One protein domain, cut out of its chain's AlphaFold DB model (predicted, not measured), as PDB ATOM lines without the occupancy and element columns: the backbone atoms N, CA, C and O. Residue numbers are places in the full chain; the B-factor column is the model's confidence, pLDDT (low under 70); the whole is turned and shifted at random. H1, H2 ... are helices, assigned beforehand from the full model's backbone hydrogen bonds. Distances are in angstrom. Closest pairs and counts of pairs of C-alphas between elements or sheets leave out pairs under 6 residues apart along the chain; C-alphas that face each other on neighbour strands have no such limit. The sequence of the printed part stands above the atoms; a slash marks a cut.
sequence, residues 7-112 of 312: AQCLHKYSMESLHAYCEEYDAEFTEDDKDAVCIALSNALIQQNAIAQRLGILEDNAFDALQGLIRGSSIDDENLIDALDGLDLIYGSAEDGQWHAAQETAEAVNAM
ATOM      1  N   ALA A   7     -37.523   1.069 -12.878       89.00
ATOM      2  CA  ALA A   7     -37.177   2.306 -13.581       89.00
ATOM      3  C   ALA A   7     -38.416   3.142 -13.965       89.00
ATOM      4  O   ALA A   7     -38.384   4.370 -13.882       89.00
ATOM      5  N   GLN A   8     -39.525   2.502 -14.353       88.12
ATOM      6  CA  GLN A   8     -40.783   3.197 -14.659       88.12
ATOM      7  C   GLN A   8     -41.448   3.756 -13.397       88.12
ATOM      8  O   GLN A   8     -41.986   4.864 -13.432       88.12
ATOM      9  N   CYS A   9     -41.378   3.032 -12.278       85.94
ATOM     10  CA  CYS A   9     -41.846   3.520 -10.982       85.94
ATOM     11  C   CYS A   9     -41.043   4.747 -10.520       85.94
ATOM     12  O   CYS A   9     -41.630   5.772 -10.168       85.94
ATOM     13  N   LEU A  10     -39.711   4.691 -10.625       86.88
ATOM     14  CA  LEU A  10     -38.800   5.786 -10.272       86.88
ATOM     15  C   LEU A  10     -39.039   7.051 -11.105       86.88
ATOM     16  O   LEU A  10     -38.872   8.170 -10.621       86.88
ATOM     17  N   HIS A  11     -39.535   6.907 -12.335       87.75
ATOM     18  CA  HIS A  11     -39.840   8.042 -13.202       87.75
ATOM     19  C   HIS A  11     -40.953   8.963 -12.642       87.75
ATOM     20  O   HIS A  11     -41.186  10.059 -13.168       87.75
ATOM     21  N   LYS A  12     -41.631   8.578 -11.554       80.69
ATOM     22  CA  LYS A  12     -42.595   9.426 -10.831       80.69
ATOM     23  C   LYS A  12     -41.929  10.432  -9.885       80.69
ATOM     24  O   LYS A  12     -42.504  11.489  -9.637       80.69
ATOM     25  N   TYR A  13     -40.710  10.162  -9.424       82.69
ATOM     26  CA  TYR A  13     -39.992  11.028  -8.489       82.69
ATOM     27  C   TYR A  13     -39.480  12.299  -9.171       82.69
ATOM     28  O   TYR A  13     -39.342  12.380 -10.400       82.69
ATOM     29  N   SER A  14     -39.217  13.333  -8.374       88.19
ATOM     30  CA  SER A  14     -38.557  14.543  -8.864       88.19
ATOM     31  C   SER A  14     -37.089  14.249  -9.209       88.19
ATOM     32  O   SER A  14     -36.497  13.337  -8.640       88.19
ATOM     33  N   MET A  15     -36.483  15.024 -10.117       92.25
ATOM     34  CA  MET A  15     -35.044  14.880 -10.409       92.25
ATOM     35  C   MET A  15     -34.180  15.080  -9.156       92.25
ATOM     36  O   MET A  15     -33.209  14.361  -8.975       92.25
ATOM     37  N   GLU A  16     -34.566  16.004  -8.272       91.31
ATOM     38  CA  GLU A  16     -33.871  16.261  -7.005       91.31
ATOM     39  C   GLU A  16     -33.885  15.028  -6.090       91.31
ATOM     40  O   GLU A  16     -32.843  14.623  -5.582       91.31
ATOM     41  N   SER A  17     -35.046  14.382  -5.945       86.81
ATOM     42  CA  SER A  17     -35.180  13.141  -5.170       86.81
ATOM     43  C   SER A  17     -34.360  12.004  -5.781       86.81
ATOM     44  O   SER A  17     -33.697  11.266  -5.062       86.81
ATOM     45  N   LEU A  18     -34.378  11.872  -7.111       90.00
ATOM     46  CA  LEU A  18     -33.615  10.839  -7.812       90.00
ATOM     47  C   LEU A  18     -32.103  11.018  -7.632       90.00
ATOM     48  O   LEU A  18     -31.403  10.034  -7.428       90.00
ATOM     49  N   HIS A  19     -31.600  12.255  -7.662       91.25
ATOM     50  CA  HIS A  19     -30.190  12.535  -7.376       91.25
ATOM     51  C   HIS A  19     -29.810  12.176  -5.942       91.25
ATOM     52  O   HIS A  19     -28.776  11.542  -5.751       91.25
ATOM     53  N   ALA A  20     -30.652  12.512  -4.960       86.38
ATOM     54  CA  ALA A  20     -30.417  12.136  -3.565       86.38
ATOM     55  C   ALA A  20     -30.321  10.609  -3.395       86.38
ATOM     56  O   ALA A  20     -29.377  10.118  -2.781       86.38
ATOM     57  N   TYR A  21     -31.228   9.852  -4.020       84.56
ATOM     58  CA  TYR A  21     -31.157   8.391  -4.015       84.56
ATOM     59  C   TYR A  21     -29.928   7.847  -4.750       84.56
ATOM     60  O   TYR A  21     -29.326   6.873  -4.307       84.56
ATOM     61  N   CYS A  22     -29.517   8.454  -5.867       88.50
ATOM     62  CA  CYS A  22     -28.288   8.040  -6.540       88.50
ATOM     63  C   CYS A  22     -27.049   8.225  -5.656       88.50
ATOM     64  O   CYS A  22     -26.168   7.372  -5.691       88.50
ATOM     65  N   GLU A  23     -26.980   9.297  -4.865       86.38
ATOM     66  CA  GLU A  23     -25.904   9.488  -3.886       86.38
ATOM     67  C   GLU A  23     -25.965   8.446  -2.760       86.38
ATOM     68  O   GLU A  23     -24.933   7.908  -2.374       86.38
ATOM     69  N   GLU A  24     -27.160   8.134  -2.253       80.56
ATOM     70  CA  GLU A  24     -27.352   7.145  -1.186       80.56
ATOM     71  C   GLU A  24     -26.964   5.723  -1.611       80.56
ATOM     72  O   GLU A  24     -26.308   5.003  -0.858       80.56
ATOM     73  N   TYR A  25     -27.345   5.328  -2.827       78.69
ATOM     74  CA  TYR A  25     -27.130   3.979  -3.355       78.69
ATOM     75  C   TYR A  25     -25.869   3.847  -4.221       78.69
ATOM     76  O   TYR A  25     -25.691   2.820  -4.885       78.69
ATOM     77  N   ASP A  26     -25.002   4.866  -4.231       84.56
ATOM     78  CA  ASP A  26     -23.792   4.939  -5.064       84.56
ATOM     79  C   ASP A  26     -24.082   4.615  -6.552       84.56
ATOM     80  O   ASP A  26     -23.329   3.913  -7.237       84.56
ATOM     81  N   ALA A  27     -25.219   5.092  -7.065       88.06
ATOM     82  CA  ALA A  27     -25.666   4.830  -8.427       88.06
ATOM     83  C   ALA A  27     -25.060   5.842  -9.409       88.06
ATOM     84  O   ALA A  27     -25.476   6.999  -9.490       88.06
ATOM     85  N   GLU A  28     -24.094   5.392 -10.207       89.62
ATOM     86  CA  GLU A  28     -23.473   6.217 -11.243       89.62
ATOM     87  C   GLU A  28     -24.310   6.237 -12.534       89.62
ATOM     88  O   GLU A  28     -24.662   5.192 -13.086       89.62
ATOM     89  N   PHE A  29     -24.573   7.432 -13.067       89.50
ATOM     90  CA  PHE A  29     -25.262   7.636 -14.344       89.50
ATOM     91  C   PHE A  29     -24.400   8.425 -15.335       89.50
ATOM     92  O   PHE A  29     -23.579   9.265 -14.967       89.50
ATOM     93  N   THR A  30     -24.566   8.127 -16.624       83.88
ATOM     94  CA  THR A  30     -23.734   8.691 -17.701       83.88
ATOM     95  C   THR A  30     -24.249  10.020 -18.242       83.88
ATOM     96  O   THR A  30     -23.464  10.811 -18.765       83.88
ATOM     97  N   GLU A  31     -25.556  10.252 -18.149       88.62
ATOM     98  CA  GLU A  31     -26.243  11.447 -18.637       88.62
ATOM     99  C   GLU A  31     -27.224  11.922 -17.561       88.62
ATOM    100  O   GLU A  31     -27.894  11.108 -16.929       88.62
ATOM    101  N   ASP A  32     -27.270  13.235 -17.320       89.81
ATOM    102  CA  ASP A  32     -28.156  13.851 -16.324       89.81
ATOM    103  C   ASP A  32     -29.540  14.140 -16.929       89.81
ATOM    104  O   ASP A  32     -29.995  15.281 -17.042       89.81
ATOM    105  N   ASP A  33     -30.178  13.077 -17.405       93.94
ATOM    106  CA  ASP A  33     -31.569  13.065 -17.835       93.94
ATOM    107  C   ASP A  33     -32.353  12.005 -17.059       93.94
ATOM    108  O   ASP A  33     -31.798  11.057 -16.499       93.94
ATOM    109  N   LYS A  34     -33.673  12.185 -17.005       92.56
ATOM    110  CA  LYS A  34     -34.523  11.412 -16.101       92.56
ATOM    111  C   LYS A  34     -34.511   9.913 -16.397       92.56
ATOM    112  O   LYS A  34     -34.511   9.126 -15.453       92.56
ATOM    113  N   ASP A  35     -34.471   9.523 -17.668       92.94
ATOM    114  CA  ASP A  35     -34.471   8.114 -18.054       92.94
ATOM    115  C   ASP A  35     -33.143   7.456 -17.665       92.94
ATOM    116  O   ASP A  35     -33.139   6.394 -17.038       92.94
ATOM    117  N   ALA A  36     -32.014   8.106 -17.973       92.56
ATOM    118  CA  ALA A  36     -30.688   7.603 -17.624       92.56
ATOM    119  C   ALA A  36     -30.498   7.461 -16.104       92.56
ATOM    120  O   ALA A  36     -30.000   6.430 -15.644       92.56
ATOM    121  N   VAL A  37     -30.952   8.450 -15.327       93.88
ATOM    122  CA  VAL A  37     -30.903   8.421 -13.858       93.88
ATOM    123  C   VAL A  37     -31.787   7.300 -13.296       93.88
ATOM    124  O   VAL A  37     -31.315   6.506 -12.485       93.88
ATOM    125  N   CYS A  38     -33.036   7.159 -13.763       92.38
ATOM    126  CA  CYS A  38     -33.936   6.092 -13.298       92.38
ATOM    127  C   CYS A  38     -33.392   4.694 -13.620       92.38
ATOM    128  O   CYS A  38     -33.517   3.780 -12.807       92.38
ATOM    129  N   ILE A  39     -32.773   4.512 -14.791       92.25
ATOM    130  CA  ILE A  39     -32.141   3.242 -15.175       92.25
ATOM    131  C   ILE A  39     -30.932   2.947 -14.284       92.25
ATOM    132  O   ILE A  39     -30.790   1.818 -13.813       92.25
ATOM    133  N   ALA A  40     -30.060   3.930 -14.050       91.31
ATOM    134  CA  ALA A  40     -28.885   3.760 -13.200       91.31
ATOM    135  C   ALA A  40     -29.274   3.408 -11.761       91.31
ATOM    136  O   ALA A  40     -28.771   2.424 -11.217       91.31
ATOM    137  N   LEU A  41     -30.218   4.156 -11.185       89.25
ATOM    138  CA  LEU A  41     -30.723   3.906  -9.840       89.25
ATOM    139  C   LEU A  41     -31.413   2.540  -9.744       89.25
ATOM    140  O   LEU A  41     -31.077   1.756  -8.865       89.25
ATOM    141  N   SER A  42     -32.294   2.199 -10.693       89.75
ATOM    142  CA  SER A  42     -32.920   0.870 -10.760       89.75
ATOM    143  C   SER A  42     -31.872  -0.251 -10.775       89.75
ATOM    144  O   SER A  42     -31.946  -1.196  -9.991       89.75
ATOM    145  N   ASN A  43     -30.833  -0.120 -11.605       88.12
ATOM    146  CA  ASN A  43     -29.752  -1.102 -11.661       88.12
ATOM    147  C   ASN A  43     -28.996  -1.217 -10.333       88.12
ATOM    148  O   ASN A  43     -28.653  -2.332  -9.951       88.12
ATOM    149  N   ALA A  44     -28.737  -0.109  -9.634       84.44
ATOM    150  CA  ALA A  44     -28.082  -0.135  -8.326       84.44
ATOM    151  C   ALA A  44     -28.940  -0.869  -7.281       84.44
ATOM    152  O   ALA A  44     -28.455  -1.788  -6.618       84.44
ATOM    153  N   LEU A  45     -30.236  -0.544  -7.224       81.56
ATOM    154  CA  LEU A  45     -31.215  -1.167  -6.329       81.56
ATOM    155  C   LEU A  45     -31.379  -2.678  -6.593       81.56
ATOM    156  O   LEU A  45     -31.599  -3.461  -5.669       81.56
ATOM    157  N   ILE A  46     -31.213  -3.118  -7.843       82.75
ATOM    158  CA  ILE A  46     -31.254  -4.541  -8.213       82.75
ATOM    159  C   ILE A  46     -29.914  -5.241  -7.927       82.75
ATOM    160  O   ILE A  46     -29.886  -6.303  -7.302       82.75
ATOM    161  N   GLN A  47     -28.787  -4.686  -8.390       76.94
ATOM    162  CA  GLN A  47     -27.483  -5.371  -8.390       76.94
ATOM    163  C   GLN A  47     -26.880  -5.556  -6.999       76.94
ATOM    164  O   GLN A  47     -26.123  -6.504  -6.787       76.94
ATOM    165  N   GLN A  48     -27.208  -4.685  -6.048       63.34
ATOM    166  CA  GLN A  48     -26.662  -4.760  -4.693       63.34
ATOM    167  C   GLN A  48     -27.403  -5.769  -3.796       63.34
ATOM    168  O   GLN A  48     -27.221  -5.756  -2.583       63.34
ATOM    169  N   ASN A  49     -28.243  -6.650  -4.364       65.25
ATOM    170  CA  ASN A  49     -29.204  -7.475  -3.619       65.25
ATOM    171  C   ASN A  49     -30.115  -6.640  -2.699       65.25
ATOM    172  O   ASN A  49     -30.674  -7.190  -1.748       65.25
ATOM    173  N   ALA A  50     -30.286  -5.339  -2.968       76.62
ATOM    174  CA  ALA A  50     -30.960  -4.438  -2.039       76.62
ATOM    175  C   ALA A  50     -32.413  -4.878  -1.827       76.62
ATOM    176  O   ALA A  50     -32.842  -5.005  -0.686       76.62
ATOM    177  N   ILE A  51     -33.129  -5.248  -2.900       86.94
ATOM    178  CA  ILE A  51     -34.500  -5.788  -2.804       86.94
ATOM    179  C   ILE A  51     -34.545  -7.021  -1.890       86.94
ATOM    180  O   ILE A  51     -35.360  -7.077  -0.976       86.94
ATOM    181  N   ALA A  52     -33.652  -7.999  -2.079       86.62
ATOM    182  CA  ALA A  52     -33.632  -9.206  -1.249       86.62
ATOM    183  C   ALA A  52     -33.264  -8.914   0.219       86.62
ATOM    184  O   ALA A  52     -33.807  -9.550   1.119       86.62
ATOM    185  N   GLN A  53     -32.373  -7.950   0.471       86.19
ATOM    186  CA  GLN A  53     -32.019  -7.507   1.823       86.19
ATOM    187  C   GLN A  53     -33.197  -6.821   2.525       86.19
ATOM    188  O   GLN A  53     -33.495  -7.165   3.665       86.19
ATOM    189  N   ARG A  54     -33.908  -5.928   1.826       89.62
ATOM    190  CA  ARG A  54     -35.117  -5.241   2.313       89.62
ATOM    191  C   ARG A  54     -36.256  -6.217   2.589       89.62
ATOM    192  O   ARG A  54     -36.829  -6.208   3.671       89.62
ATOM    193  N   LEU A  55     -36.521  -7.140   1.661       93.81
ATOM    194  CA  LEU A  55     -37.449  -8.253   1.901       93.81
ATOM    195  C   LEU A  55     -37.016  -9.079   3.117       93.81
ATOM    196  O   LEU A  55     -37.852  -9.551   3.879       93.81
ATOM    197  N   GLY A  56     -35.708  -9.236   3.305       93.69
ATOM    198  CA  GLY A  56     -35.099  -9.987   4.391       93.69
ATOM    199  C   GLY A  56     -35.326  -9.426   5.793       93.69
ATOM    200  O   GLY A  56     -35.052 -10.153   6.747       93.69
ATOM    201  N   ILE A  57     -35.832  -8.200   5.923       94.00
ATOM    202  CA  ILE A  57     -36.120  -7.543   7.206       94.00
ATOM    203  C   ILE A  57     -37.596  -7.151   7.363       94.00
ATOM    204  O   ILE A  57     -37.956  -6.517   8.348       94.00
ATOM    205  N   LEU A  58     -38.463  -7.537   6.420       95.94
ATOM    206  CA  LEU A  58     -39.897  -7.292   6.542       95.94
ATOM    207  C   LEU A  58     -40.530  -8.191   7.598       95.94
ATOM    208  O   LEU A  58     -40.329  -9.406   7.570       95.94
ATOM    209  N   GLU A  59     -41.378  -7.617   8.447       96.19
ATOM    210  CA  GLU A  59     -42.286  -8.362   9.322       96.19
ATOM    211  C   GLU A  59     -43.340  -9.147   8.524       96.19
ATOM    212  O   GLU A  59     -43.611  -8.862   7.356       96.19
ATOM    213  N   ASP A  60     -43.942 -10.162   9.152       96.31
ATOM    214  CA  ASP A  60     -44.898 -11.061   8.490       96.31
ATOM    215  C   ASP A  60     -46.125 -10.317   7.934       96.31
ATOM    216  O   ASP A  60     -46.542 -10.586   6.812       96.31
ATOM    217  N   ASN A  61     -46.662  -9.337   8.665       96.31
ATOM    218  CA  ASN A  61     -47.798  -8.518   8.224       96.31
ATOM    219  C   ASN A  61     -47.477  -7.688   6.967       96.31
ATOM    220  O   ASN A  61     -48.267  -7.673   6.024       96.31
ATOM    221  N   ALA A  62     -46.317  -7.030   6.932       97.06
ATOM    222  CA  ALA A  62     -45.873  -6.238   5.792       97.06
ATOM    223  C   ALA A  62     -45.531  -7.135   4.594       97.06
ATOM    224  O   ALA A  62     -45.907  -6.832   3.460       97.06
ATOM    225  N   PHE A  63     -44.890  -8.281   4.835       97.38
ATOM    226  CA  PHE A  63     -44.606  -9.260   3.790       97.38
ATOM    227  C   PHE A  63     -45.894  -9.844   3.184       97.38
ATOM    228  O   PHE A  63     -46.023  -9.908   1.960       97.38
ATOM    229  N   ASP A  64     -46.879 -10.199   4.010       97.25
ATOM    230  CA  ASP A  64     -48.187 -10.681   3.557       97.25
ATOM    231  C   ASP A  64     -48.954  -9.605   2.774       97.25
ATOM    232  O   ASP A  64     -49.558  -9.904   1.736       97.25
ATOM    233  N   ALA A  65     -48.898  -8.345   3.218       97.31
ATOM    234  CA  ALA A  65     -49.496  -7.217   2.510       97.31
ATOM    235  C   ALA A  65     -48.847  -7.001   1.137       97.31
ATOM    236  O   ALA A  65     -49.558  -6.871   0.138       97.31
ATOM    237  N   LEU A  66     -47.515  -7.069   1.053       97.31
ATOM    238  CA  LEU A  66     -46.779  -7.002  -0.209       97.31
ATOM    239  C   LEU A  66     -47.163  -8.153  -1.150       97.31
ATOM    240  O   LEU A  66     -47.412  -7.936  -2.338       97.31
ATOM    241  N   GLN A  67     -47.280  -9.382  -0.635       96.88
ATOM    242  CA  GLN A  67     -47.760 -10.517  -1.426       96.88
ATOM    243  C   GLN A  67     -49.196 -10.315  -1.924       96.88
ATOM    244  O   GLN A  67     -49.513 -10.670  -3.063       96.88
ATOM    245  N   GLY A  68     -50.075  -9.779  -1.076       96.06
ATOM    246  CA  GLY A  68     -51.441  -9.414  -1.443       96.06
ATOM    247  C   GLY A  68     -51.459  -8.386  -2.570       96.06
ATOM    248  O   GLY A  68     -52.144  -8.592  -3.573       96.06
ATOM    249  N   LEU A  69     -50.646  -7.335  -2.449       94.81
ATOM    250  CA  LEU A  69     -50.499  -6.277  -3.444       94.81
ATOM    251  C   LEU A  69     -50.063  -6.827  -4.806       94.81
ATOM    252  O   LEU A  69     -50.704  -6.558  -5.820       94.81
ATOM    253  N   ILE A  70     -49.046  -7.693  -4.828       94.56
ATOM    254  CA  ILE A  70     -48.569  -8.373  -6.047       94.56
ATOM    255  C   ILE A  70     -49.677  -9.229  -6.690       94.56
ATOM    256  O   ILE A  70     -49.737  -9.374  -7.912       94.56
ATOM    257  N   ARG A  71     -50.593  -9.783  -5.885       94.12
ATOM    258  CA  ARG A  71     -51.758 -10.563  -6.350       94.12
ATOM    259  C   ARG A  71     -52.965  -9.688  -6.725       94.12
ATOM    260  O   ARG A  71     -53.959 -10.228  -7.214       94.12
ATOM    261  N   GLY A  72     -52.876  -8.369  -6.548       90.94
ATOM    262  CA  GLY A  72     -53.896  -7.388  -6.930       90.94
ATOM    263  C   GLY A  72     -54.834  -6.935  -5.806       90.94
ATOM    264  O   GLY A  72     -55.892  -6.381  -6.103       90.94
ATOM    265  N   SER A  73     -54.500  -7.186  -4.538       92.69
ATOM    266  CA  SER A  73     -55.176  -6.563  -3.390       92.69
ATOM    267  C   SER A  73     -54.708  -5.117  -3.191       92.69
ATOM    268  O   SER A  73     -53.603  -4.773  -3.592       92.69
ATOM    269  N   SER A  74     -55.525  -4.275  -2.556       91.12
ATOM    270  CA  SER A  74     -55.077  -2.974  -2.041       91.12
ATOM    271  C   SER A  74     -54.520  -3.112  -0.623       91.12
ATOM    272  O   SER A  74     -54.849  -4.064   0.090       91.12
ATOM    273  N   ILE A  75     -53.686  -2.150  -0.229       92.50
ATOM    274  CA  ILE A  75     -53.246  -1.943   1.151       92.50
ATOM    275  C   ILE A  75     -53.880  -0.629   1.602       92.50
ATOM    276  O   ILE A  75     -53.685   0.390   0.942       92.50
ATOM    277  N   ASP A  76     -54.645  -0.675   2.692       90.38
ATOM    278  CA  ASP A  76     -55.329   0.496   3.261       90.38
ATOM    279  C   ASP A  76     -54.744   0.897   4.634       90.38
ATOM    280  O   ASP A  76     -55.148   1.902   5.208       90.38
ATOM    281  N   ASP A  77     -53.824   0.094   5.178       93.56
ATOM    282  CA  ASP A  77     -53.150   0.342   6.454       93.56
ATOM    283  C   ASP A  77     -51.919   1.229   6.221       93.56
ATOM    284  O   ASP A  77     -50.975   0.812   5.545       93.56
ATOM    285  N   GLU A  78     -51.951   2.449   6.761       91.62
ATOM    286  CA  GLU A  78     -50.881   3.444   6.608       91.62
ATOM    287  C   GLU A  78     -49.547   2.952   7.183       91.62
ATOM    288  O   GLU A  78     -48.521   3.145   6.543       91.62
ATOM    289  N   ASN A  79     -49.543   2.200   8.290       91.69
ATOM    290  CA  ASN A  79     -48.300   1.676   8.867       91.69
ATOM    291  C   ASN A  79     -47.651   0.628   7.953       91.69
ATOM    292  O   ASN A  79     -46.428   0.563   7.834       91.69
ATOM    293  N   LEU A  80     -48.462  -0.208   7.292       95.50
ATOM    294  CA  LEU A  80     -47.950  -1.178   6.317       95.50
ATOM    295  C   LEU A  80     -47.453  -0.489   5.047       95.50
ATOM    296  O   LEU A  80     -46.475  -0.945   4.456       95.50
ATOM    297  N   ILE A  81     -48.121   0.585   4.623       94.56
ATOM    298  CA  ILE A  81     -47.671   1.413   3.505       94.56
ATOM    299  C   ILE A  81     -46.320   2.042   3.843       94.56
ATOM    300  O   ILE A  81     -45.381   1.849   3.079       94.56
ATOM    301  N   ASP A  82     -46.200   2.699   4.995       91.19
ATOM    302  CA  ASP A  82     -44.973   3.368   5.431       91.19
ATOM    303  C   ASP A  82     -43.810   2.378   5.574       91.19
ATOM    304  O   ASP A  82     -42.703   2.653   5.115       91.19
ATOM    305  N   ALA A  83     -44.057   1.183   6.123       92.25
ATOM    306  CA  ALA A  83     -43.039   0.137   6.233       92.25
ATOM    307  C   ALA A  83     -42.549  -0.371   4.863       92.25
ATOM    308  O   ALA A  83     -41.371  -0.684   4.693       92.25
ATOM    309  N   LEU A  84     -43.443  -0.485   3.877       94.56
ATOM    310  CA  LEU A  84     -43.100  -0.974   2.540       94.56
ATOM    311  C   LEU A  84     -42.486   0.117   1.651       94.56
ATOM    312  O   LEU A  84     -41.567  -0.179   0.884       94.56
ATOM    313  N   ASP A  85     -42.986   1.351   1.732       89.56
ATOM    314  CA  ASP A  85     -42.479   2.517   0.996       89.56
ATOM    315  C   ASP A  85     -41.128   2.970   1.556       89.56
ATOM    316  O   ASP A  85     -40.194   3.190   0.793       89.56
ATOM    317  N   GLY A  86     -40.965   2.980   2.885       85.75
ATOM    318  CA  GLY A  86     -39.692   3.285   3.546       85.75
ATOM    319  C   GLY A  86     -38.562   2.311   3.195       85.75
ATOM    320  O   GLY A  86     -37.390   2.662   3.291       85.75
ATOM    321  N   LEU A  87     -38.905   1.107   2.724       87.50
ATOM    322  CA  LEU A  87     -37.958   0.124   2.197       87.50
ATOM    323  C   LEU A  87     -37.887   0.113   0.662       87.50
ATOM    324  O   LEU A  87     -37.274  -0.787   0.092       87.50
ATOM    325  N   ASP A  88     -38.501   1.079  -0.026       84.69
ATOM    326  CA  ASP A  88     -38.578   1.168  -1.488       84.69
ATOM    327  C   ASP A  88     -39.090  -0.139  -2.144       84.69
ATOM    328  O   ASP A  88     -38.546  -0.608  -3.151       84.69
ATOM    329  N   LEU A  89     -40.088  -0.801  -1.547       89.44
ATOM    330  CA  LEU A  89     -40.670  -2.044  -2.081       89.44
ATOM    331  C   LEU A  89     -41.975  -1.808  -2.847       89.44
ATOM    332  O   LEU A  89     -42.357  -2.636  -3.685       89.44
ATOM    333  N   ILE A  90     -42.638  -0.682  -2.590       91.06
ATOM    334  CA  ILE A  90     -43.863  -0.250  -3.265       91.06
ATOM    335  C   ILE A  90     -43.739   1.206  -3.713       91.06
ATOM    336  O   ILE A  90     -42.872   1.931  -3.250       91.06
ATOM    337  N   TYR A  91     -44.617   1.620  -4.627       86.44
ATOM    338  CA  TYR A  91     -44.631   2.967  -5.187       86.44
ATOM    339  C   TYR A  91     -46.057   3.460  -5.404       86.44
ATOM    340  O   TYR A  91     -46.893   2.747  -5.973       86.44
ATOM    341  N   GLY A  92     -46.316   4.709  -5.023       83.19
ATOM    342  CA  GLY A  92     -47.588   5.376  -5.276       83.19
ATOM    343  C   GLY A  92     -47.785   5.713  -6.758       83.19
ATOM    344  O   GLY A  92     -46.855   6.061  -7.496       83.19
ATOM    345  N   SER A  93     -49.019   5.616  -7.234       72.31
ATOM    346  CA  SER A  93     -49.425   6.043  -8.566       72.31
ATOM    347  C   SER A  93     -50.148   7.379  -8.518       72.31
ATOM    348  O   SER A  93     -51.182   7.537  -7.877       72.31
ATOM    349  N   ALA A  94     -49.610   8.359  -9.244       63.84
ATOM    350  CA  ALA A  94     -50.222   9.678  -9.359       63.84
ATOM    351  C   ALA A  94     -51.521   9.670 -10.191       63.84
ATOM    352  O   ALA A  94     -52.273  10.642 -10.140       63.84
ATOM    353  N   GLU A  95     -51.775   8.617 -10.979       66.56
ATOM    354  CA  GLU A  95     -52.929   8.549 -11.887       66.56
ATOM    355  C   GLU A  95     -54.207   8.072 -11.191       66.56
ATOM    356  O   GLU A  95     -55.283   8.621 -11.435       66.56
ATOM    357  N   ASP A  96     -54.095   7.072 -10.319       73.00
ATOM    358  CA  ASP A  96     -55.218   6.419  -9.637       73.00
ATOM    359  C   ASP A  96     -55.103   6.440  -8.104       73.00
ATOM    360  O   ASP A  96     -56.042   6.031  -7.419       73.00
ATOM    361  N   GLY A  97     -53.997   6.958  -7.559       74.75
ATOM    362  CA  GLY A  97     -53.749   7.026  -6.121       74.75
ATOM    363  C   GLY A  97     -53.467   5.668  -5.479       74.75
ATOM    364  O   GLY A  97     -53.548   5.568  -4.259       74.75
ATOM    365  N   GLN A  98     -53.186   4.624  -6.270       84.00
ATOM    366  CA  GLN A  98     -52.946   3.273  -5.761       84.00
ATOM    367  C   GLN A  98     -51.457   2.979  -5.559       84.00
ATOM    368  O   GLN A  98     -50.588   3.577  -6.195       84.00
ATOM    369  N   TRP A  99     -51.170   2.036  -4.666       89.94
ATOM    370  CA  TRP A  99     -49.829   1.501  -4.447       89.94
ATOM    371  C   TRP A  99     -49.562   0.319  -5.375       89.94
ATOM    372  O   TRP A  99     -50.457  -0.479  -5.654       89.94
ATOM    373  N   HIS A 100     -48.323   0.186  -5.843       89.00
ATOM    374  CA  HIS A 100     -47.908  -0.919  -6.705       89.00
ATOM    375  C   HIS A 100     -46.511  -1.411  -6.335       89.00
ATOM    376  O   HIS A 100     -45.633  -0.609  -6.033       89.00
ATOM    377  N   ALA A 101     -46.285  -2.720  -6.437       91.62
ATOM    378  CA  ALA A 101     -44.942  -3.289  -6.433       91.62
ATOM    379  C   ALA A 101     -44.370  -3.281  -7.859       91.62
ATOM    380  O   ALA A 101     -45.078  -3.613  -8.814       91.62
ATOM    381  N   ALA A 102     -43.093  -2.927  -8.003       91.06
ATOM    382  CA  ALA A 102     -42.383  -3.069  -9.272       91.06
ATOM    383  C   ALA A 102     -42.235  -4.551  -9.663       91.06
ATOM    384  O   ALA A 102     -42.228  -5.435  -8.798       91.06
ATOM    385  N   GLN A 103     -42.077  -4.824 -10.960       91.75
ATOM    386  CA  GLN A 103     -41.884  -6.178 -11.485       91.75
ATOM    387  C   GLN A 103     -40.723  -6.898 -10.780       91.75
ATOM    388  O   GLN A 103     -40.865  -8.048 -10.379       91.75
ATOM    389  N   GLU A 104     -39.601  -6.215 -10.565       91.62
ATOM    390  CA  GLU A 104     -38.405  -6.769  -9.931       91.62
ATOM    391  C   GLU A 104     -38.647  -7.135  -8.456       91.62
ATOM    392  O   GLU A 104     -38.172  -8.171  -7.987       91.62
ATOM    393  N   THR A 105     -39.456  -6.347  -7.736       92.44
ATOM    394  CA  THR A 105     -39.914  -6.698  -6.382       92.44
ATOM    395  C   THR A 105     -40.799  -7.939  -6.419       92.44
ATOM    396  O   THR A 105     -40.613  -8.857  -5.620       92.44
ATOM    397  N   ALA A 106     -41.738  -8.012  -7.368       93.81
ATOM    398  CA  ALA A 106     -42.615  -9.168  -7.517       93.81
ATOM    399  C   ALA A 106     -41.833 -10.448  -7.854       93.81
ATOM    400  O   ALA A 106     -42.114 -11.511  -7.300       93.81
ATOM    401  N   GLU A 107     -40.830 -10.360  -8.727       93.12
ATOM    402  CA  GLU A 107     -39.928 -11.466  -9.055       93.12
ATOM    403  C   GLU A 107     -39.140 -11.936  -7.827       93.12
ATOM    404  O   GLU A 107     -39.096 -13.138  -7.563       93.12
ATOM    405  N   ALA A 108     -38.584 -11.009  -7.041       92.94
ATOM    406  CA  ALA A 108     -37.861 -11.334  -5.813       92.94
ATOM    407  C   ALA A 108     -38.764 -12.007  -4.765       92.94
ATOM    408  O   ALA A 108     -38.389 -13.035  -4.206       92.94
ATOM    409  N   VAL A 109     -39.981 -11.493  -4.554       95.00
ATOM    410  CA  VAL A 109     -40.972 -12.106  -3.650       95.00
ATOM    411  C   VAL A 109     -41.359 -13.509  -4.122       95.00
ATOM    412  O   VAL A 109     -41.430 -14.428  -3.313       95.00
ATOM    413  N   ASN A 110     -41.568 -13.708  -5.425       93.81
ATOM    414  CA  ASN A 110     -41.915 -15.018  -5.985       93.81
ATOM    415  C   ASN A 110     -40.751 -16.024  -5.951       93.81
ATOM    416  O   ASN A 110     -40.989 -17.229  -6.037       93.81
ATOM    417  N   ALA A 111     -39.508 -15.547  -5.850       93.94
ATOM    418  CA  ALA A 111     -38.319 -16.380  -5.705       93.94
ATOM    419  C   ALA A 111     -38.046 -16.809  -4.250       93.94
ATOM    420  O   ALA A 111     -37.211 -17.689  -4.041       93.94
ATOM    421  N   MET A 112     -38.735 -16.219  -3.265       94.19
ATOM    422  CA  MET A 112     -38.601 -16.589  -1.854       94.19
ATOM    423  C   MET A 112     -39.057 -18.032  -1.625       94.19
ATOM    424  O   MET A 112     -40.195 -18.402  -1.923       94.19
TER     425      MET A 112
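This is residues 7 to 112 of the 312 residues of an uncharacterized protein of Erysipelotrichaceae bacterium (UniProt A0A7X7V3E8). Two small groups of helices sit next to each other along the longest axis: in one, H1 and H2 pack on the long helix H3; in the other, H4, H5, H6 and H7 form a loose cluster in which H6 crosses H5 and H4 crosses H7. A tight link from H3 to H4 joins the groups, and the long link between H6 and H7 passes through the middle of the domain and loops back on itself. The printed part has 106 residues with seven named helices, H1 to H7 in chain order, and no named strand; the class is all helix. The whole is compact, with a radius of gyration of the C-alphas of 13.7 A and spans of 39 by 29 by 20 A.

H3, the longest helix, covers residues 34 to 47 and measures 19.8 A, from C-alpha 34 at (-34.523, 11.412, -16.101) to C-alpha 47 at (-27.483, -5.371, -8.390). Before it come H1, residues 7 to 10, and H2, residues 15 to 24, 14.3 A long. After it come H4, residues 50 to 55, H5, residues 60 to 70, 15.2 A long, and H6, residues 78 to 85, 10.1 A long. H7, residues 103 to 111, 12.3 A long, ends with C-alpha 111 at (-38.319, -16.380, -5.705).

H3 touches H2 at a shallow tilt of 27 degrees, the same way; their closest C-alphas, Cys 22 and Leu 41, are 5.8 A apart. H3 also touches H1, the closest C-alphas being Ala 7 and Cys 38 at 5.0 A. H3 and H7 are close but not clearly touching, with the C-alphas of Ile 46 and Glu 104 closest at 7.7 A. H7 touches H4 at a steep tilt of 55 degrees, the same way; the C-alphas of Ile 51 and Thr 105 are closest, at 6.6 A. H5 and H7 are close but not clearly touching, with the C-alphas of Ile 70 and Ala 106 closest at 6.2 A. H5 touches H6 and is only just about perpendicular to it, at 73 degrees; the C-alphas of Ala 62 and Leu 80 are closest, at 5.5 A. H6 is apart from H3 and H4, among others. Every O i to N i+4 pair is within hydrogen-bond range in H2, H3, H4, H5, H6 and H7, while H1 is too short for such a pair.

The two C-alphas farthest apart, those of Glu 31 and Asp 60, are 39.9 A apart. The printed part has no cut. The link from H6 to H7, residues 86 to 102, is long; in it residues 91 to 92 pair antiparallel with residues 99 to 100. The mean pLDDT of the printed part is 88.7, and residues 48 to 49 and 94 to 95 are under 70.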